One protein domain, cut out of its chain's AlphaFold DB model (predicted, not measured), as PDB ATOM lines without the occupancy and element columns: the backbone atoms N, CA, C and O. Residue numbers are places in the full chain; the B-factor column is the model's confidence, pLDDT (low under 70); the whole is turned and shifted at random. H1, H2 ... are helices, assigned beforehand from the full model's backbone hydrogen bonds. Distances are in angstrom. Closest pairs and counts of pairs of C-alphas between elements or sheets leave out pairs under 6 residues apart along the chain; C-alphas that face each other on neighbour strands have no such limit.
ATOM      1  N   GLN A   4     115.337 -36.327  -5.350       58.25
ATOM      2  CA  GLN A   4     115.348 -35.092  -6.132       58.25
ATOM      3  C   GLN A   4     114.375 -35.151  -7.323       58.25
ATOM      4  O   GLN A   4     113.614 -34.212  -7.533       58.25
ATOM      5  N   ASN A   5     114.287 -36.298  -8.005       66.19
ATOM      6  CA  ASN A   5     113.378 -36.499  -9.141       66.19
ATOM      7  C   ASN A   5     111.909 -36.593  -8.702       66.19
ATOM      8  O   ASN A   5     111.016 -36.255  -9.465       66.19
ATOM      9  N   PHE A   6     111.649 -37.048  -7.470       70.25
ATOM     10  CA  PHE A   6     110.287 -37.114  -6.931       70.25
ATOM     11  C   PHE A   6     109.750 -35.725  -6.559       70.25
ATOM     12  O   PHE A   6     108.589 -35.435  -6.821       70.25
ATOM     13  N   ARG A   7     110.599 -34.839  -6.014       68.69
ATOM     14  CA  ARG A   7     110.219 -33.441  -5.740       68.69
ATOM     15  C   ARG A   7     109.879 -32.671  -7.012       68.69
ATOM     16  O   ARG A   7     108.926 -31.917  -6.993       68.69
ATOM     17  N   ALA A   8     110.594 -32.921  -8.109       72.56
ATOM     18  CA  ALA A   8     110.294 -32.318  -9.409       72.56
ATOM     19  C   ALA A   8     108.944 -32.771 -10.011       72.56
ATOM     20  O   ALA A   8     108.408 -32.109 -10.891       72.56
ATOM     21  N   LEU A   9     108.398 -33.905  -9.551       71.62
ATOM     22  CA  LEU A   9     107.113 -34.466  -9.989       71.62
ATOM     23  C   LEU A   9     105.922 -33.957  -9.167       71.62
ATOM     24  O   LEU A   9     104.793 -33.945  -9.656       71.62
ATOM     25  N   MET A  10     106.170 -33.548  -7.922       71.44
ATOM     26  CA  MET A  10     105.180 -32.880  -7.086       71.44
ATOM     27  C   MET A  10     105.079 -31.443  -7.604       71.44
ATOM     28  O   MET A  10     105.943 -30.622  -7.317       71.44
ATOM     29  N   LYS A  11     104.078 -31.164  -8.451       67.69
ATOM     30  CA  LYS A  11     103.774 -29.797  -8.905       67.69
ATOM     31  C   LYS A  11     103.671 -28.859  -7.693       67.69
ATOM     32  O   LYS A  11     103.289 -29.314  -6.620       67.69
ATOM     33  N   GLU A  12     103.974 -27.581  -7.917       66.56
ATOM     34  CA  GLU A  12     104.150 -26.465  -6.960       66.56
ATOM     35  C   GLU A  12     103.131 -26.346  -5.798       66.56
ATOM     36  O   GLU A  12     103.389 -25.609  -4.857       66.56
ATOM     37  N   ASP A  13     102.020 -27.088  -5.807       73.31
ATOM     38  CA  ASP A  13     100.932 -27.008  -4.820       73.31
ATOM     39  C   ASP A  13     100.768 -28.275  -3.944       73.31
ATOM     40  O   ASP A  13      99.745 -28.479  -3.296       73.31
ATOM     41  N   ILE A  14     101.753 -29.187  -3.934       78.81
ATOM     42  CA  ILE A  14     101.718 -30.385  -3.073       78.81
ATOM     43  C   ILE A  14     102.835 -30.333  -2.029       78.81
ATOM     44  O   ILE A  14     103.999 -30.637  -2.305       78.81
ATOM     45  N   GLU A  15     102.465 -30.031  -0.786       79.06
ATOM     46  CA  GLU A  15     103.396 -30.026   0.341       79.06
ATOM     47  C   GLU A  15     103.844 -31.446   0.724       79.06
ATOM     48  O   GLU A  15     103.062 -32.303   1.149       79.06
ATOM     49  N   LEU A  16     105.149 -31.712   0.616       77.06
ATOM     50  CA  LEU A  16     105.714 -32.989   1.042       77.06
ATOM     51  C   LEU A  16     105.870 -33.034   2.567       77.06
ATOM     52  O   LEU A  16     106.832 -32.503   3.126       77.06
ATOM     53  N   TYR A  17     104.991 -33.783   3.226       76.75
ATOM     54  CA  TYR A  17     105.092 -34.052   4.655       76.75
ATOM     55  C   TYR A  17     105.801 -35.382   4.950       76.75
ATOM     56  O   TYR A  17     105.403 -36.441   4.466       76.75
ATOM     57  N   ASN A  18     106.832 -35.353   5.798       74.62
ATOM     58  CA  ASN A  18     107.474 -36.559   6.321       74.62
ATOM     59  C   ASN A  18     107.432 -36.556   7.846       74.62
ATOM     60  O   ASN A  18     107.746 -35.559   8.492       74.62
ATOM     61  N   THR A  19     107.102 -37.700   8.435       69.06
ATOM     62  CA  THR A  19     107.288 -37.912   9.867       69.06
ATOM     63  C   THR A  19     108.159 -39.124  10.110       69.06
ATOM     64  O   THR A  19     107.867 -40.225   9.663       69.06
ATOM     65  N   TYR A  20     109.174 -38.935  10.946       66.62
ATOM     66  CA  TYR A  20     110.102 -39.969  11.402       66.62
ATOM     67  C   TYR A  20     109.496 -41.006  12.372       66.62
ATOM     68  O   TYR A  20     110.226 -41.813  12.942       66.62
ATOM     69  N   ASN A  21     108.173 -41.010  12.577       68.00
ATOM     70  CA  ASN A  21     107.479 -41.976  13.426       68.00
ATOM     71  C   ASN A  21     106.660 -42.949  12.568       68.00
ATOM     72  O   ASN A  21     105.805 -42.527  11.790       68.00
ATOM     73  N   LYS A  22     106.879 -44.255  12.773       63.75
ATOM     74  CA  LYS A  22     106.164 -45.338  12.080       63.75
ATOM     75  C   LYS A  22     104.646 -45.247  12.237       63.75
ATOM     76  O   LYS A  22     103.919 -45.589  11.314       63.75
ATOM     77  N   THR A  23     104.152 -44.740  13.365       67.56
ATOM     78  CA  THR A  23     102.707 -44.696  13.633       67.56
ATOM     79  C   THR A  23     101.934 -43.775  12.695       67.56
ATOM     80  O   THR A  23     100.724 -43.945  12.558       67.56
ATOM     81  N   LYS A  24     102.582 -42.827  12.006       70.19
ATOM     82  CA  LYS A  24     101.862 -41.900  11.118       70.19
ATOM     83  C   LYS A  24     101.411 -42.524   9.801       70.19
ATOM     84  O   LYS A  24     100.430 -42.064   9.231       70.19
ATOM     85  N   ALA A  25     102.046 -43.611   9.366       79.81
ATOM     86  CA  ALA A  25     101.584 -44.382   8.213       79.81
ATOM     87  C   ALA A  25     100.450 -45.366   8.564       79.81
ATOM     88  O   ALA A  25      99.912 -46.018   7.673       79.81
ATOM     89  N   SER A  26     100.052 -45.461   9.840       84.56
ATOM     90  CA  SER A  26      99.115 -46.480  10.344       84.56
ATOM     91  C   SER A  26      97.773 -46.527   9.609       84.56
ATOM     92  O   SER A  26      97.218 -47.609   9.419       84.56
ATOM     93  N   ILE A  27      97.256 -45.383   9.151       84.38
ATOM     94  CA  ILE A  27      96.006 -45.314   8.378       84.38
ATOM     95  C   ILE A  27      96.158 -46.077   7.054       84.38
ATOM     96  O   ILE A  27      95.317 -46.911   6.708       84.38
ATOM     97  N   VAL A  28      97.258 -45.832   6.341       87.94
ATOM     98  CA  VAL A  28      97.581 -46.507   5.077       87.94
ATOM     99  C   VAL A  28      97.931 -47.975   5.327       87.94
ATOM    100  O   VAL A  28      97.478 -48.849   4.591       87.94
ATOM    101  N   GLU A  29      98.658 -48.288   6.398       89.44
ATOM    102  CA  GLU A  29      98.953 -49.676   6.779       89.44
ATOM    103  C   GLU A  29      97.673 -50.477   7.065       89.44
ATOM    104  O   GLU A  29      97.539 -51.625   6.629       89.44
ATOM    105  N   HIS A  30      96.693 -49.868   7.739       88.19
ATOM    106  CA  HIS A  30      95.394 -50.489   7.981       88.19
ATOM    107  C   HIS A  30      94.641 -50.749   6.673       88.19
ATOM    108  O   HIS A  30      94.076 -51.833   6.509       88.19
ATOM    109  N   LEU A  31      94.659 -49.794   5.735       90.06
ATOM    110  CA  LEU A  31      94.101 -49.979   4.393       90.06
ATOM    111  C   LEU A  31      94.754 -51.170   3.681       90.06
ATOM    112  O   LEU A  31      94.050 -52.071   3.223       90.06
ATOM    113  N   ILE A  32      96.087 -51.209   3.641       92.94
ATOM    114  CA  ILE A  32      96.850 -52.288   2.997       92.94
ATOM    115  C   ILE A  32      96.486 -53.641   3.611       92.94
ATOM    116  O   ILE A  32      96.274 -54.610   2.880       92.94
ATOM    117  N   ARG A  33      96.364 -53.720   4.941       93.81
ATOM    118  CA  ARG A  33      95.930 -54.942   5.627       93.81
ATOM    119  C   ARG A  33      94.537 -55.380   5.168       93.81
ATOM    120  O   ARG A  33      94.366 -56.546   4.827       93.81
ATOM    121  N   THR A  34      93.561 -54.468   5.116       92.06
ATOM    122  CA  THR A  34      92.197 -54.773   4.648       92.06
ATOM    123  C   THR A  34      92.183 -55.297   3.211       92.06
ATOM    124  O   THR A  34      91.524 -56.303   2.941       92.06
ATOM    125  N   LEU A  35      92.916 -54.647   2.302       93.81
ATOM    126  CA  LEU A  35      93.002 -55.068   0.901       93.81
ATOM    127  C   LEU A  35      93.639 -56.454   0.787       93.81
ATOM    128  O   LEU A  35      93.046 -57.351   0.189       93.81
ATOM    129  N   LYS A  36      94.781 -56.672   1.452       94.88
ATOM    130  CA  LYS A  36      95.465 -57.972   1.458       94.88
ATOM    131  C   LYS A  36      94.575 -59.089   1.995       94.88
ATOM    132  O   LYS A  36      94.564 -60.166   1.413       94.88
ATOM    133  N   THR A  37      93.798 -58.859   3.054       95.19
ATOM    134  CA  THR A  37      92.863 -59.872   3.570       95.19
ATOM    135  C   THR A  37      91.828 -60.287   2.522       95.19
ATOM    136  O   THR A  37      91.540 -61.476   2.393       95.19
ATOM    137  N   LYS A  38      91.275 -59.341   1.752       93.25
ATOM    138  CA  LYS A  38      90.334 -59.662   0.664       93.25
ATOM    139  C   LYS A  38      91.027 -60.399  -0.488       93.25
ATOM    140  O   LYS A  38      90.492 -61.398  -0.959       93.25
ATOM    141  N   MET A  39      92.223 -59.957  -0.880       95.25
ATOM    142  CA  MET A  39      93.028 -60.611  -1.922       95.25
ATOM    143  C   MET A  39      93.360 -62.061  -1.560       95.25
ATOM    144  O   MET A  39      93.150 -62.955  -2.367       95.25
ATOM    145  N   TRP A  40      93.781 -62.321  -0.321       96.06
ATOM    146  CA  TRP A  40      94.103 -63.678   0.126       96.06
ATOM    147  C   TRP A  40      92.909 -64.628   0.066       96.06
ATOM    148  O   TRP A  40      93.073 -65.779  -0.322       96.06
ATOM    149  N   ARG A  41      91.697 -64.154   0.377       94.62
ATOM    150  CA  ARG A  41      90.481 -64.969   0.217       94.62
ATOM    151  C   ARG A  41      90.238 -65.345  -1.246       94.62
ATOM    152  O   ARG A  41      89.874 -66.483  -1.521       94.62
ATOM    153  N   TYR A  42      90.454 -64.404  -2.163       94.56
ATOM    154  CA  TYR A  42      90.332 -64.648  -3.599       94.56
ATOM    155  C   TYR A  42      91.383 -65.646  -4.099       94.56
ATOM    156  O   TYR A  42      91.026 -66.592  -4.798       94.56
ATOM    157  N   PHE A  43      92.647 -65.494  -3.691       96.06
ATOM    158  CA  PHE A  43      93.721 -66.415  -4.073       96.06
ATOM    159  C   PHE A  43      93.428 -67.848  -3.639       96.06
ATOM    160  O   PHE A  43      93.561 -68.776  -4.435       96.06
ATOM    161  N   THR A  44      92.961 -68.035  -2.402       96.62
ATOM    162  CA  THR A  44      92.597 -69.363  -1.900       96.62
ATOM    163  C   THR A  44      91.436 -69.973  -2.688       96.62
ATOM    164  O   THR A  44      91.471 -71.162  -2.993       96.62
ATOM    165  N   ALA A  45      90.422 -69.178  -3.045       95.06
ATOM    166  CA  ALA A  45      89.249 -69.666  -3.772       95.06
ATOM    167  C   ALA A  45      89.560 -70.035  -5.234       95.06
ATOM    168  O   ALA A  45      89.054 -71.030  -5.744       95.06
ATOM    169  N   THR A  46      90.398 -69.243  -5.901       94.00
ATOM    170  CA  THR A  46      90.692 -69.379  -7.338       94.00
ATOM    171  C   THR A  46      91.956 -70.184  -7.631       94.00
ATOM    172  O   THR A  46      92.224 -70.499  -8.789       94.00
ATOM    173  N   LYS A  47      92.739 -70.526  -6.598       94.88
ATOM    174  CA  LYS A  47      94.036 -71.217  -6.700       94.88
ATOM    175  C   LYS A  47      95.022 -70.508  -7.641       94.88
ATOM    176  O   LYS A  47      95.866 -71.149  -8.262       94.88
ATOM    177  N   THR A  48      94.935 -69.182  -7.735       93.81
ATOM    178  CA  THR A  48      95.859 -68.344  -8.507       93.81
ATOM    179  C   THR A  48      96.362 -67.177  -7.668       93.81
ATOM    180  O   THR A  48      95.685 -66.704  -6.759       93.81
ATOM    181  N   MET A  49      97.565 -66.704  -7.989       93.31
ATOM    182  CA  MET A  49      98.157 -65.490  -7.415       93.31
ATOM    183  C   MET A  49      97.989 -64.268  -8.331       93.31
ATOM    184  O   MET A  49      98.443 -63.171  -7.994       93.31
ATOM    185  N   ARG A  50      97.351 -64.431  -9.501       93.31
ATOM    186  CA  ARG A  50      97.065 -63.319 -10.411       93.31
ATOM    187  C   ARG A  50      95.996 -62.428  -9.783       93.31
ATOM    188  O   ARG A  50      94.840 -62.813  -9.668       93.31
ATOM    189  N   TYR A  51      96.398 -61.228  -9.375       92.62
ATOM    190  CA  TYR A  51      95.510 -60.268  -8.716       92.62
ATOM    191  C   TYR A  51      94.983 -59.169  -9.636       92.62
ATOM    192  O   TYR A  51      94.046 -58.477  -9.258       92.62
ATOM    193  N   VAL A  52      95.586 -58.980 -10.813       95.50
ATOM    194  CA  VAL A  52      95.261 -57.868 -11.723       95.50
ATOM    195  C   VAL A  52      93.778 -57.874 -12.092       95.50
ATOM    196  O   VAL A  52      93.131 -56.833 -12.040       95.50
ATOM    197  N   ASP A  53      93.231 -59.058 -12.356       92.38
ATOM    198  CA  ASP A  53      91.853 -59.221 -12.826       92.38
ATOM    199  C   ASP A  53      90.824 -58.891 -11.734       92.38
ATOM    200  O   ASP A  53      89.739 -58.414 -12.037       92.38
ATOM    201  N   MET A  54      91.176 -59.083 -10.456       93.31
ATOM    202  CA  MET A  54      90.287 -58.785  -9.326       93.31
ATOM    203  C   MET A  54      90.407 -57.344  -8.809       93.31
ATOM    204  O   MET A  54      89.643 -56.953  -7.925       93.31
ATOM    205  N   LEU A  55      91.395 -56.561  -9.268       94.25
ATOM    206  CA  LEU A  55      91.633 -55.210  -8.746       94.25
ATOM    207  C   LEU A  55      90.417 -54.280  -8.894       94.25
ATOM    208  O   LEU A  55      90.107 -53.606  -7.905       94.25
ATOM    209  N   PRO A  56      89.710 -54.233 -10.044       95.56
ATOM    210  CA  PRO A  56      88.536 -53.373 -10.194       95.56
ATOM    211  C   PRO A  56      87.454 -53.697  -9.158       95.56
ATOM    212  O   PRO A  56      87.008 -52.812  -8.423       95.56
ATOM    213  N   ASP A  57      87.125 -54.982  -9.008       94.31
ATOM    214  CA  ASP A  57      86.119 -55.459  -8.055       94.31
ATOM    215  C   ASP A  57      86.537 -55.211  -6.605       94.31
ATOM    216  O   ASP A  57      85.721 -54.842  -5.755       94.31
ATOM    217  N   LEU A  58      87.828 -55.379  -6.301       94.31
ATOM    218  CA  LEU A  58      88.381 -55.133  -4.974       94.31
ATOM    219  C   LEU A  58      88.225 -53.664  -4.567       94.31
ATOM    220  O   LEU A  58      87.779 -53.382  -3.447       94.31
ATOM    221  N   VAL A  59      88.586 -52.742  -5.464       93.75
ATOM    222  CA  VAL A  59      88.483 -51.294  -5.235       93.75
ATOM    223  C   VAL A  59      87.020 -50.880  -5.126       93.75
ATOM    224  O   VAL A  59      86.651 -50.195  -4.166       93.75
ATOM    225  N   TYR A  60      86.171 -51.356  -6.040       95.31
ATOM    226  CA  TYR A  60      84.735 -51.094  -6.006       95.31
ATOM    227  C   TYR A  60      84.114 -51.572  -4.688       95.31
ATOM    228  O   TYR A  60      83.487 -50.787  -3.972       95.31
ATOM    229  N   SER A  61      84.368 -52.828  -4.310       94.06
ATOM    230  CA  SER A  61      83.883 -53.416  -3.060       94.06
ATOM    231  C   SER A  61      84.335 -52.612  -1.846       94.06
ATOM    232  O   SER A  61      83.550 -52.387  -0.926       94.06
ATOM    233  N   TYR A  62      85.596 -52.183  -1.811       92.19
ATOM    234  CA  TYR A  62      86.129 -51.401  -0.703       92.19
ATOM    235  C   TYR A  62      85.445 -50.030  -0.576       92.19
ATOM    236  O   TYR A  62      85.026 -49.664   0.526       92.19
ATOM    237  N   ASN A  63      85.287 -49.307  -1.686       92.88
ATOM    238  CA  ASN A  63      84.685 -47.972  -1.701       92.88
ATOM    239  C   ASN A  63      83.178 -47.990  -1.391       92.88
ATOM    240  O   ASN A  63      82.672 -47.028  -0.815       92.88
ATOM    241  N   HIS A  64      82.484 -49.092  -1.687       94.81
ATOM    242  CA  HIS A  64      81.041 -49.245  -1.458       94.81
ATOM    243  C   HIS A  64      80.685 -50.078  -0.212       94.81
ATOM    244  O   HIS A  64      79.513 -50.327   0.064       94.81
ATOM    245  N   SER A  65      81.671 -50.508   0.578       92.06
ATOM    246  CA  SER A  65      81.413 -51.189   1.851       92.06
ATOM    247  C   SER A  65      81.187 -50.176   2.973       92.06
ATOM    248  O   SER A  65      82.010 -49.284   3.193       92.06
ATOM    249  N   VAL A  66      80.115 -50.354   3.749       91.50
ATOM    250  CA  VAL A  66      79.867 -49.541   4.948       91.50
ATOM    251  C   VAL A  66      80.933 -49.847   5.998       91.50
ATOM    252  O   VAL A  66      81.166 -51.002   6.364       91.50
ATOM    253  N   ARG A  67      81.589 -48.805   6.518       87.62
ATOM    254  CA  ARG A  67      82.564 -48.950   7.607       87.62
ATOM    255  C   ARG A  67      81.878 -48.807   8.958       87.62
ATOM    256  O   ARG A  67      81.272 -47.777   9.222       87.62
ATOM    257  N   ARG A  68      82.070 -49.784   9.852       84.94
ATOM    258  CA  ARG A  68      81.469 -49.805  11.201       84.94
ATOM    259  C   ARG A  68      81.678 -48.506  11.992       84.94
ATOM    260  O   ARG A  68      80.730 -48.021  12.590       84.94
ATOM    261  N   SER A  69      82.892 -47.950  11.988       79.69
ATOM    262  CA  SER A  69      83.217 -46.738  12.756       79.69
ATOM    263  C   SER A  69      82.581 -45.466  12.192       79.69
ATOM    264  O   SER A  69      82.134 -44.625  12.952       79.69
ATOM    265  N   LYS A  70      82.517 -45.336  10.863       79.69
ATOM    266  CA  LYS A  70      81.978 -44.153  10.167       79.69
ATOM    267  C   LYS A  70      80.480 -44.257   9.866       79.69
ATOM    268  O   LYS A  70      79.879 -43.288   9.419       79.69
ATOM    269  N   LYS A  71      79.914 -45.462   9.998       86.31
ATOM    270  CA  LYS A  71      78.545 -45.845   9.606       86.31
ATOM    271  C   LYS A  71      78.156 -45.457   8.165       86.31
ATOM    272  O   LYS A  71      76.980 -45.445   7.838       86.31
ATOM    273  N   THR A  72      79.142 -45.191   7.305       89.81
ATOM    274  CA  THR A  72      78.978 -44.663   5.937       89.81
ATOM    275  C   THR A  72      79.961 -45.356   4.988       89.81
ATOM    276  O   THR A  72      80.993 -45.889   5.436       89.81
ATOM    277  N   LYS A  73      79.649 -45.386   3.688       92.31
ATOM    278  CA  LYS A  73      80.553 -45.886   2.640       92.31
ATOM    279  C   LYS A  73      81.552 -44.800   2.231       92.31
ATOM    280  O   LYS A  73      81.145 -43.653   2.086       92.31
ATOM    281  N   PRO A  74      82.830 -45.132   1.984       90.94
ATOM    282  CA  PRO A  74      83.795 -44.161   1.470       90.94
ATOM    283  C   PRO A  74      83.345 -43.424   0.200       90.94
ATOM    284  O   PRO A  74      83.579 -42.228   0.103       90.94
ATOM    285  N   ALA A  75      82.681 -44.113  -0.737       92.88
ATOM    286  CA  ALA A  75      82.199 -43.526  -1.993       92.88
ATOM    287  C   ALA A  75      81.076 -42.493  -1.818       92.88
ATOM    288  O   ALA A  75      80.859 -41.675  -2.701       92.88
ATOM    289  N   GLU A  76      80.356 -42.538  -0.697       92.19
ATOM    290  CA  GLU A  76      79.233 -41.638  -0.419       92.19
ATOM    291  C   GLU A  76      79.679 -40.392   0.364       92.19
ATOM    292  O   GLU A  76      78.845 -39.549   0.670       92.19
ATOM    293  N   VAL A  77      80.965 -40.258   0.718       90.12
ATOM    294  CA  VAL A  77      81.474 -39.096   1.463       90.12
ATOM    295  C   VAL A  77      81.674 -37.913   0.511       90.12
ATOM    296  O   VAL A  77      82.440 -38.002  -0.446       90.12
ATOM    297  N   THR A  78      80.999 -36.805   0.801       92.94
ATOM    298  CA  THR A  78      81.032 -35.537   0.062       92.94
ATOM    299  C   THR A  78      81.385 -34.392   1.013       92.94
ATOM    300  O   THR A  78      81.287 -34.539   2.231       92.94
ATOM    301  N   ALA A  79      81.762 -33.225   0.481       91.19
ATOM    302  CA  ALA A  79      82.088 -32.050   1.301       91.19
ATOM    303  C   ALA A  79      80.929 -31.637   2.235       91.19
ATOM    304  O   ALA A  79      81.143 -31.181   3.353       91.19
ATOM    305  N   GLU A  80      79.686 -31.860   1.806       92.12
ATOM    306  CA  GLU A  80      78.484 -31.542   2.581       92.12
ATOM    307  C   GLU A  80      78.303 -32.458   3.800       92.12
ATOM    308  O   GLU A  80      77.876 -32.013   4.867       92.12
ATOM    309  N   ASN A  81      78.631 -33.749   3.663       89.88
ATOM    310  CA  ASN A  81      78.440 -34.730   4.732       89.88
ATOM    311  C   ASN A  81      79.700 -34.986   5.568       89.88
ATOM    312  O   ASN A  81      79.612 -35.646   6.609       89.88
ATOM    313  N   GLU A  82      80.843 -34.427   5.162       89.31
ATOM    314  CA  GLU A  82      82.128 -34.579   5.839       89.31
ATOM    315  C   GLU A  82      82.019 -34.233   7.326       89.31
ATOM    316  O   GLU A  82      82.425 -35.030   8.173       89.31
ATOM    317  N   LYS A  83      81.371 -33.109   7.661       88.88
ATOM    318  CA  LYS A  83      81.179 -32.676   9.054       88.88
ATOM    319  C   LYS A  83      80.417 -33.709   9.885       88.88
ATOM    320  O   LYS A  83      80.798 -33.991  11.018       88.88
ATOM    321  N   LYS A  84      79.371 -34.315   9.320       88.44
ATOM    322  CA  LYS A  84      78.566 -35.345   9.994       88.44
ATOM    323  C   LYS A  84      79.363 -36.636  10.196       88.44
ATOM    324  O   LYS A  84      79.287 -37.262  11.257       88.44
ATOM    325  N   VAL A  85      80.144 -37.038   9.192       88.19
ATOM    326  CA  VAL A  85      81.037 -38.205   9.286       88.19
ATOM    327  C   VAL A  85      82.129 -37.960  10.329       88.19
ATOM    328  O   VAL A  85      82.435 -38.860  11.109       88.19
ATOM    329  N   TRP A  86      82.681 -36.747  10.374       87.31
ATOM    330  CA  TRP A  86      83.668 -36.331  11.365       87.31
ATOM    331  C   TRP A  86      83.087 -36.363  12.780       87.31
ATOM    332  O   TRP A  86      83.651 -37.023  13.647       87.31
ATOM    333  N   GLN A  87      81.908 -35.775  12.995       87.12
ATOM    334  CA  GLN A  87      81.202 -35.857  14.278       87.12
ATOM    335  C   GLN A  87      80.981 -37.318  14.688       87.12
ATOM    336  O   GLN A  87      81.331 -37.719  15.784       87.12
ATOM    337  N   THR A  88      80.546 -38.187  13.778       86.06
ATOM    338  CA  THR A  88      80.368 -39.618  14.103       86.06
ATOM    339  C   THR A  88      81.653 -40.300  14.608       86.06
ATOM    340  O   THR A  88      81.573 -41.294  15.324       86.06
ATOM    341  N   LEU A  89      82.835 -39.806  14.227       84.00
ATOM    342  CA  LEU A  89      84.123 -40.347  14.664       84.00
ATOM    343  C   LEU A  89      84.653 -39.722  15.958       84.00
ATOM    344  O   LEU A  89      85.333 -40.426  16.704       84.00
ATOM    345  N   TYR A  90      84.385 -38.435  16.183       82.00
ATOM    346  CA  TYR A  90      85.088 -37.604  17.171       82.00
ATOM    347  C   TYR A  90      84.165 -36.898  18.175       82.00
ATOM    348  O   TYR A  90      84.636 -36.314  19.141       82.00
ATOM    349  N   ASP A  91      82.842 -36.988  18.024       72.44
ATOM    350  CA  ASP A  91      81.859 -36.378  18.943       72.44
ATOM    351  C   ASP A  91      81.877 -37.022  20.345       72.44
ATOM    352  O   ASP A  91      81.229 -36.559  21.276       72.44
ATOM    353  N   HIS A  92      82.646 -38.102  20.520       65.00
ATOM    354  CA  HIS A  92      82.869 -38.778  21.801       65.00
ATOM    355  C   HIS A  92      84.209 -38.420  22.439       65.00
ATOM    356  O   HIS A  92      84.588 -39.072  23.417       65.00
ATOM    357  N   ASP A  93      84.938 -37.445  21.893       58.88
ATOM    358  CA  ASP A  93      86.164 -36.953  22.503       58.88
ATOM    359  C   ASP A  93      85.781 -36.195  23.777       58.88
ATOM    360  O   ASP A  93      85.677 -34.970  23.828       58.88
ATOM    361  N   ALA A  94      85.533 -36.976  24.835       57.22
ATOM    362  CA  ALA A  94      85.570 -36.533  26.210       57.22
ATOM    363  C   ALA A  94      86.767 -35.603  26.317       57.22
ATOM    364  O   ALA A  94      87.858 -36.008  25.920       57.22
ATOM    365  N   VAL A  95      86.547 -34.375  26.797       58.56
ATOM    366  CA  VAL A  95      87.600 -33.394  27.052       58.56
ATOM    367  C   VAL A  95      88.710 -34.123  27.793       58.56
ATOM    368  O   VAL A  95      88.617 -34.386  28.994       58.56
ATOM    369  N   MET A  96      89.728 -34.551  27.045       57.22
ATOM    370  CA  MET A  96      90.834 -35.285  27.612       57.22
ATOM    371  C   MET A  96      91.540 -34.219  28.413       57.22
ATOM    372  O   MET A  96      92.169 -33.324  27.853       57.22
ATOM    373  N   ASN A  97      91.365 -34.260  29.727       60.09
ATOM    374  CA  ASN A  97      92.114 -33.424  30.641       60.09
ATOM    375  C   ASN A  97      93.563 -33.922  30.550       60.09
ATOM    376  O   ASN A  97      93.997 -34.788  31.317       60.09
TER     377      ASN A  97
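This is residues 4 to 97 of the 139 residues of the protein "Uncharacterized transposon-derived" of Paramuricea clavata (UniProt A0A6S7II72). A long, kinked helix, H2, and a shorter one, H3, that folds back steeply over part of it make the one pair of helices in contact; H4 and the tiny H1 lie off at the far ends of long links. The 94 printed residues hold four named helices, H1 to H4 in order, and no named strand: all helix. The whole is loose, with a radius of gyration of the C-alphas of 17.9 A and spans of 52 by 41 by 28 A.

Find C-alpha 22 at (106.164, -45.338, 12.080); from there H2, residues 22 to 46, runs 34.6 A, with a kink of 44 degrees near residue 29. H3, residues 52 to 64, runs 19.5 A. H4, residues 79 to 90, ends at (85.088, -37.604, 17.171). H1 is residues 4 to 7.

Look at Leu 35 and Leu 58: H2 and H3 touch there, closest C-alphas 7.5 A apart, at a steep tilt of 59 degrees, opposite ways. H1 and H4 touch no helix. O i to N i+4 pairs are within hydrogen-bond range in 18 of 21 for H2, 7 of 9 for H3 and 6 of 8 for H4; H1 is too short for one.

The farthest C-alphas, Lys 47 and Asn 97, are 53.2 A apart. The printed part has no cut. The links H1 to H2 and H3 to H4 are long. Among residues with pLDDT under 70 are 19 to 23 and 92 to 97.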